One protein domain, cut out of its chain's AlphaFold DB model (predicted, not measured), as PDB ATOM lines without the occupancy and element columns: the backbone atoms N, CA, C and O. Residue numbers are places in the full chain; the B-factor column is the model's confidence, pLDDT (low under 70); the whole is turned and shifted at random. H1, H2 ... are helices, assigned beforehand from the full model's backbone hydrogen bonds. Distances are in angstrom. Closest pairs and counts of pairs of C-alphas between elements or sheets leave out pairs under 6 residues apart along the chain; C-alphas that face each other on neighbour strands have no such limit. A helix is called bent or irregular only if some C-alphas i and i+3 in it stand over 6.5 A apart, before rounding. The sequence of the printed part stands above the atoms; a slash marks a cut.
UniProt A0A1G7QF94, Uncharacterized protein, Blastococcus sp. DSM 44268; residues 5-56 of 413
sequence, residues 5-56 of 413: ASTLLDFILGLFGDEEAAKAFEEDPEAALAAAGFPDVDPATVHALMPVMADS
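This is residues 5 to 56 of the 413 residues of an uncharacterized protein of Blastococcus sp. DSM 44268 (UniProt A0A1G7QF94). Three helices, H1, H2 and H3, follow one another round a wide U with H2 at its base, and the longer H4 runs across one side of it, from near the first residue of H3 past H1. The printed part has 52 residues with four named helices, in the order H1, H2, H3, H4, and no named strand; the class is all helix. The whole is compact, with a radius of gyration of the C-alphas of 10.0 A, and rounded, spanning 26 by 23 by 17 A.

Start at H1, residues 5 to 17. It touches H2, residues 19 to 27, only at the corner by their link, with its residues 14 to 16 alone; the closest C-alphas, of Leu 15 and Ala 22, are 4.8 A apart, and the lines are only just about perpendicular, at 72 degrees. H2 touches H3, residues 29 to 36, only at the corner by their link; the closest C-alphas, of Phe 25 and Ala 32, are 5.4 A apart, at a steep tilt of 50 degrees, opposite ways. H1 and H3 are close but not clearly touching, with the closest C-alphas, of Phe 11 and Ala 36, 7.2 A apart. H4, residues 43 to 56, only just touches H3, with its residue 43 alone and 3 pairs of C-alphas within 8 A; the closest, of Pro 29 and Pro 43, are 6.0 A apart. H4 also only just touches H1, about perpendicular at 74 degrees, again with 3 pairs; the closest C-alphas are those of Ile 12, the one H1 residue involved, and Met 50, 7.5 A apart. H2 and H4 are apart. In H1, H2 and H3 every O i to N i+4 pair is within hydrogen-bond range, and in H4 8 of 10 are.

Find C-alpha 5 at (42.781, 37.248, 33.094); from there H1 runs 18.3 A to C-alpha 17. H2 runs 12.4 A and H3 10.4 A. Find C-alpha 43 at (45.555, 51.639, 31.030); H4 runs 19.8 A to C-alpha 56 at (28.740, 41.781, 34.267). H4 is irregular, but only just: C-alphas 48 and 51 are 6.8 A apart.

Look for the two C-alphas farthest apart at Ala 31 and Asp 55, 26.1 A. The printed part has no cut; the links H1 to H2 and H2 to H3 are tight, and H3 to H4 is short. The mean pLDDT of the printed part is 92.8, and no printed residue is under 70.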
ATOM      1  N   ALA A   5      44.149  36.746  33.179       87.12
ATOM      2  CA  ALA A   5      42.781  37.248  33.094       87.12
ATOM      3  C   ALA A   5      42.032  37.213  34.438       87.12
ATOM      4  O   ALA A   5      41.313  38.151  34.753       87.12
ATOM      5  N   SER A   6      42.213  36.165  35.252       89.62
ATOM      6  CA  SER A   6      41.570  36.054  36.571       89.62
ATOM      7  C   SER A   6      42.095  37.110  37.542       89.62
ATOM      8  O   SER A   6      41.317  37.737  38.245       89.62
ATOM      9  N   THR A   7      43.408  37.343  37.546       91.94
ATOM     10  CA  THR A   7      44.016  38.368  38.402       91.94
ATOM     11  C   THR A   7      43.655  39.784  37.949       91.94
ATOM     12  O   THR A   7      43.500  40.660  38.792       91.94
ATOM     13  N   LEU A   8      43.502  40.017  36.637       92.50
ATOM     14  CA  LEU A   8      43.051  41.308  36.104       92.50
ATOM     15  C   LEU A   8      41.589  41.587  36.483       92.50
ATOM     16  O   LEU A   8      41.251  42.695  36.882       92.50
ATOM     17  N   LEU A   9      40.741  40.559  36.416       91.25
ATOM     18  CA  LEU A   9      39.363  40.601  36.901       91.25
ATOM     19  C   LEU A   9      39.293  40.947  38.392       91.25
ATOM     20  O   LEU A   9      38.554  41.850  38.768       91.25
ATOM     21  N   ASP A  10      40.089  40.274  39.227       92.38
ATOM     22  CA  ASP A  10      40.143  40.551  40.668       92.38
ATOM     23  C   ASP A  10      40.606  41.991  40.957       92.38
ATOM     24  O   ASP A  10      40.100  42.623  41.882       92.38
ATOM     25  N   PHE A  11      41.526  42.535  40.151       95.00
ATOM     26  CA  PHE A  11      41.959  43.930  40.252       95.00
ATOM     27  C   PHE A  11      40.829  44.910  39.912       95.00
ATOM     28  O   PHE A  11      40.549  45.803  40.707       95.00
ATOM     29  N   ILE A  12      40.135  44.714  38.785       93.25
ATOM     30  CA  ILE A  12      39.014  45.577  38.373       93.25
ATOM     31  C   ILE A  12      37.868  45.505  39.393       93.25
ATOM     32  O   ILE A  12      37.316  46.529  39.785       93.25
ATOM     33  N   LEU A  13      37.537  44.308  39.885       91.75
ATOM     34  CA  LEU A  13      36.544  44.140  40.952       91.75
ATOM     35  C   LEU A  13      36.999  44.788  42.270       91.75
ATOM     36  O   LEU A  13      36.166  45.295  43.019       91.75
ATOM     37  N   GLY A  14      38.308  44.811  42.534       94.00
ATOM     38  CA  GLY A  14      38.915  45.542  43.643       94.00
ATOM     39  C   GLY A  14      38.730  47.055  43.532       94.00
ATOM     40  O   GLY A  14      38.372  47.674  44.530       94.00
ATOM     41  N   LEU A  15      38.871  47.634  42.333       94.81
ATOM     42  CA  LEU A  15      38.612  49.064  42.095       94.81
ATOM     43  C   LEU A  15      37.165  49.444  42.436       94.81
ATOM     44  O   LEU A  15      36.924  50.485  43.033       94.81
ATOM     45  N   PHE A  16      36.193  48.579  42.130       92.38
ATOM     46  CA  PHE A  16      34.794  48.825  42.500       92.38
ATOM     47  C   PHE A  16      34.507  48.644  44.000       92.38
ATOM     48  O   PHE A  16      33.511  49.164  44.503       92.38
ATOM     49  N   GLY A  17      35.337  47.880  44.714       91.88
ATOM     50  CA  GLY A  17      35.172  47.596  46.142       91.88
ATOM     51  C   GLY A  17      35.945  48.527  47.082       91.88
ATOM     52  O   GLY A  17      35.630  48.560  48.272       91.88
ATOM     53  N   ASP A  18      36.940  49.255  46.571       96.06
ATOM     54  CA  ASP A  18      37.864  50.088  47.342       96.06
ATOM     55  C   ASP A  18      38.024  51.474  46.691       96.06
ATOM     56  O   ASP A  18      38.722  51.650  45.692       96.06
ATOM     57  N   GLU A  19      37.367  52.475  47.285       94.44
ATOM     58  CA  GLU A  19      37.381  53.870  46.823       94.44
ATOM     59  C   GLU A  19      38.798  54.474  46.818       94.44
ATOM     60  O   GLU A  19      39.123  55.297  45.961       94.44
ATOM     61  N   GLU A  20      39.669  54.050  47.740       95.81
ATOM     62  CA  GLU A  20      41.049  54.536  47.804       95.81
ATOM     63  C   GLU A  20      41.880  53.957  46.650       95.81
ATOM     64  O   GLU A  20      42.670  54.677  46.035       95.81
ATOM     65  N   ALA A  21      41.641  52.691  46.285       94.88
ATOM     66  CA  ALA A  21      42.257  52.064  45.116       94.88
ATOM     67  C   ALA A  21      41.758  52.675  43.796       94.88
ATOM     68  O   ALA A  21      42.567  52.917  42.898       94.88
ATOM     69  N   ALA A  22      40.459  52.972  43.689       94.81
ATOM     70  CA  ALA A  22      39.884  53.659  42.531       94.81
ATOM     71  C   ALA A  22      40.515  55.040  42.325       94.81
ATOM     72  O   ALA A  22      40.958  55.365  41.224       94.81
ATOM     73  N   LYS A  23      40.637  55.824  43.401       96.56
ATOM     74  CA  LYS A  23      41.260  57.147  43.345       96.56
ATOM     75  C   LYS A  23      42.747  57.079  42.988       96.56
ATOM     76  O   LYS A  23      43.223  57.883  42.195       96.56
ATOM     77  N   ALA A  24      43.482  56.112  43.538       95.06
ATOM     78  CA  ALA A  24      44.886  55.909  43.188       95.06
ATOM     79  C   ALA A  24      45.066  55.536  41.704       95.06
ATOM     80  O   ALA A  24      46.020  55.983  41.073       95.06
ATOM     81  N   PHE A  25      44.141  54.751  41.143       96.31
ATOM     82  CA  PHE A  25      44.129  54.415  39.720       96.31
ATOM     83  C   PHE A  25      43.783  55.623  38.834       96.31
ATOM     84  O   PHE A  25      44.367  55.767  37.766       96.31
ATOM     85  N   GLU A  26      42.883  56.508  39.272       96.00
ATOM     86  CA  GLU A  26      42.560  57.754  38.559       96.00
ATOM     87  C   GLU A  26      43.738  58.750  38.556       96.00
ATOM     88  O   GLU A  26      43.963  59.444  37.565       96.00
ATOM     89  N   GLU A  27      44.517  58.803  39.643       97.75
ATOM     90  CA  GLU A  27      45.697  59.673  39.754       97.75
ATOM     91  C   GLU A  27      46.906  59.153  38.951       97.75
ATOM     92  O   GLU A  27      47.610  59.956  38.333       97.75
ATOM     93  N   ASP A  28      47.165  57.839  38.963       98.00
ATOM     94  CA  ASP A  28      48.289  57.211  38.248       98.00
ATOM     95  C   ASP A  28      47.972  55.744  37.864       98.00
ATOM     96  O   ASP A  28      48.315  54.801  38.595       98.00
ATOM     97  N   PRO A  29      47.316  55.516  36.709       96.75
ATOM     98  CA  PRO A  29      46.867  54.183  36.318       96.75
ATOM     99  C   PRO A  29      48.032  53.236  35.997       96.75
ATOM    100  O   PRO A  29      47.935  52.036  36.259       96.75
ATOM    101  N   GLU A  30      49.157  53.750  35.483       96.88
ATOM    102  CA  GLU A  30      50.349  52.938  35.206       96.88
ATOM    103  C   GLU A  30      50.994  52.438  36.503       96.88
ATOM    104  O   GLU A  30      51.311  51.248  36.622       96.88
ATOM    105  N   ALA A  31      51.151  53.307  37.508       96.50
ATOM    106  CA  ALA A  31      51.698  52.901  38.799       96.50
ATOM    107  C   ALA A  31      50.768  51.926  39.533       96.50
ATOM    108  O   ALA A  31      51.251  50.958  40.131       96.50
ATOM    109  N   ALA A  32      49.450  52.136  39.460       96.50
ATOM    110  CA  ALA A  32      48.460  51.234  40.042       96.50
ATOM    111  C   ALA A  32      48.500  49.839  39.390       96.50
ATOM    112  O   ALA A  32      48.512  48.827  40.098       96.50
ATOM    113  N   LEU A  33      48.615  49.765  38.059       95.94
ATOM    114  CA  LEU A  33      48.742  48.498  37.332       95.94
ATOM    115  C   LEU A  33      50.074  47.800  37.607       95.94
ATOM    116  O   LEU A  33      50.097  46.593  37.861       95.94
ATOM    117  N   ALA A  34      51.179  48.545  37.646       96.19
ATOM    118  CA  ALA A  34      52.483  48.000  38.004       96.19
ATOM    119  C   ALA A  34      52.498  47.450  39.442       96.19
ATOM    120  O   ALA A  34      53.030  46.361  39.679       96.19
ATOM    121  N   ALA A  35      51.870  48.150  40.394       95.06
ATOM    122  CA  ALA A  35      51.732  47.704  41.781       95.06
ATOM    123  C   ALA A  35      50.856  46.446  41.910       95.06
ATOM    124  O   ALA A  35      51.142  45.580  42.740       95.06
ATOM    125  N   ALA A  36      49.837  46.317  41.057       93.94
ATOM    126  CA  ALA A  36      48.984  45.136  40.962       93.94
ATOM    127  C   ALA A  36      49.634  43.954  40.209       93.94
ATOM    128  O   ALA A  36      49.091  42.850  40.214       93.94
ATOM    129  N   GLY A  37      50.819  44.148  39.617       95.25
ATOM    130  CA  GLY A  37      51.574  43.103  38.919       95.25
ATOM    131  C   GLY A  37      51.268  42.982  37.423       95.25
ATOM    132  O   GLY A  37      51.561  41.938  36.838       95.25
ATOM    133  N   PHE A  38      50.726  44.034  36.803       95.62
ATOM    134  CA  PHE A  38      50.392  44.110  35.376       95.62
ATOM    135  C   PHE A  38      51.210  45.183  34.635       95.62
ATOM    136  O   PHE A  38      50.630  46.108  34.077       95.62
ATOM    137  N   PRO A  39      52.552  45.088  34.587       94.69
ATOM    138  CA  PRO A  39      53.375  46.102  33.922       94.69
ATOM    139  C   PRO A  39      53.187  46.139  32.395       94.69
ATOM    140  O   PRO A  39      53.551  47.126  31.768       94.69
ATOM    141  N   ASP A  40      52.642  45.069  31.808       95.31
ATOM    142  CA  ASP A  40      52.445  44.929  30.360       95.31
ATOM    143  C   ASP A  40      50.997  45.228  29.916       95.31
ATOM    144  O   ASP A  40      50.667  45.063  28.741       95.31
ATOM    145  N   VAL A  41      50.107  45.601  30.844       95.19
ATOM    146  CA  VAL A  41      48.712  45.944  30.530       95.19
ATOM    147  C   VAL A  41      48.597  47.454  30.425       95.19
ATOM    148  O   VAL A  41      48.875  48.171  31.381       95.19
ATOM    149  N   ASP A  42      48.163  47.923  29.262       96.38
ATOM    150  CA  ASP A  42      47.952  49.342  29.018       96.38
ATOM    151  C   ASP A  42      46.686  49.850  29.743       96.38
ATOM    152  O   ASP A  42      45.643  49.179  29.680       96.38
ATOM    153  N   PRO A  43      46.722  51.030  30.393       95.56
ATOM    154  CA  PRO A  43      45.555  51.639  31.030       95.56
ATOM    155  C   PRO A  43      44.309  51.729  30.139       95.56
ATOM    156  O   PRO A  43      43.194  51.548  30.638       95.56
ATOM    157  N   ALA A  44      44.463  51.932  28.823       95.25
ATOM    158  CA  ALA A  44      43.319  52.009  27.913       95.25
ATOM    159  C   ALA A  44      42.556  50.679  27.834       95.25
ATOM    160  O   ALA A  44      41.334  50.673  27.694       95.25
ATOM    161  N   THR A  45      43.247  49.547  28.005       93.81
ATOM    162  CA  THR A  45      42.613  48.217  28.039       93.81
ATOM    163  C   THR A  45      41.695  48.079  29.252       93.81
ATOM    164  O   THR A  45      40.604  47.520  29.149       93.81
ATOM    165  N   VAL A  46      42.108  48.619  30.401       92.06
ATOM    166  CA  VAL A  46      41.308  48.604  31.633       92.06
ATOM    167  C   VAL A  46      40.102  49.533  31.504       92.06
ATOM    168  O   VAL A  46      38.993  49.136  31.851       92.06
ATOM    169  N   HIS A  47      40.287  50.723  30.922       91.75
ATOM    170  CA  HIS A  47      39.190  51.647  30.624       91.75
ATOM    171  C   HIS A  47      38.156  51.056  29.662       91.75
ATOM    172  O   HIS A  47      36.960  51.188  29.903       91.75
ATOM    173  N   ALA A  48      38.596  50.355  28.615       92.12
ATOM    174  CA  ALA A  48      37.698  49.685  27.675       92.12
ATOM    175  C   ALA A  48      36.923  48.520  28.320       92.12
ATOM    176  O   ALA A  48      35.797  48.227  27.923       92.12
ATOM    177  N   LEU A  49      37.506  47.858  29.325       89.56
ATOM    178  CA  LEU A  49      36.874  46.748  30.046       89.56
ATOM    179  C   LEU A  49      35.943  47.199  31.178       89.56
ATOM    180  O   LEU A  49      35.072  46.421  31.567       89.56
ATOM    181  N   MET A  50      36.096  48.418  31.708       86.75
ATOM    182  CA  MET A  50      35.276  48.914  32.822       86.75
ATOM    183  C   MET A  50      33.761  48.853  32.547       86.75
ATOM    184  O   MET A  50      33.061  48.309  33.402       86.75
ATOM    185  N   PRO A  51      33.235  49.309  31.389       86.06
ATOM    186  CA  PRO A  51      31.804  49.213  31.087       86.06
ATOM    187  C   PRO A  51      31.312  47.761  31.038       86.06
ATOM    188  O   PRO A  51      30.343  47.400  31.698       86.06
ATOM    189  N   VAL A  52      32.060  46.887  30.357       85.56
ATOM    190  CA  VAL A  52      31.723  45.459  30.220       85.56
ATOM    191  C   VAL A  52      31.690  44.755  31.584       85.56
ATOM    192  O   VAL A  52      30.875  43.860  31.826       85.56
ATOM    193  N   MET A  53      32.580  45.155  32.493       83.69
ATOM    194  CA  MET A  53      32.663  44.620  33.852       83.69
ATOM    195  C   MET A  53      31.576  45.176  34.772       83.69
ATOM    196  O   MET A  53      31.068  44.432  35.611       83.69
ATOM    197  N   ALA A  54      31.203  46.448  34.608       82.81
ATOM    198  CA  ALA A  54      30.084  47.048  35.323       82.81
ATOM    199  C   ALA A  54      28.774  46.312  34.995       82.81
ATOM    200  O   ALA A  54      28.048  45.934  35.916       82.81
ATOM    201  N   ASP A  55      28.553  45.989  33.717       81.12
ATOM    202  CA  ASP A  55      27.379  45.238  33.254       81.12
ATOM    203  C   ASP A  55      27.392  43.770  33.710       81.12
ATOM    204  O   ASP A  55      26.350  43.164  33.957       81.12
ATOM    205  N   SER A  56      28.581  43.183  33.861       76.81
ATOM    206  CA  SER A  56      28.740  41.781  34.267       76.81
ATOM    207  C   SER A  56      28.722  41.567  35.785       76.81
ATOM    208  O   SER A  56      28.746  40.418  36.234       76.81
TER     209      SER A  56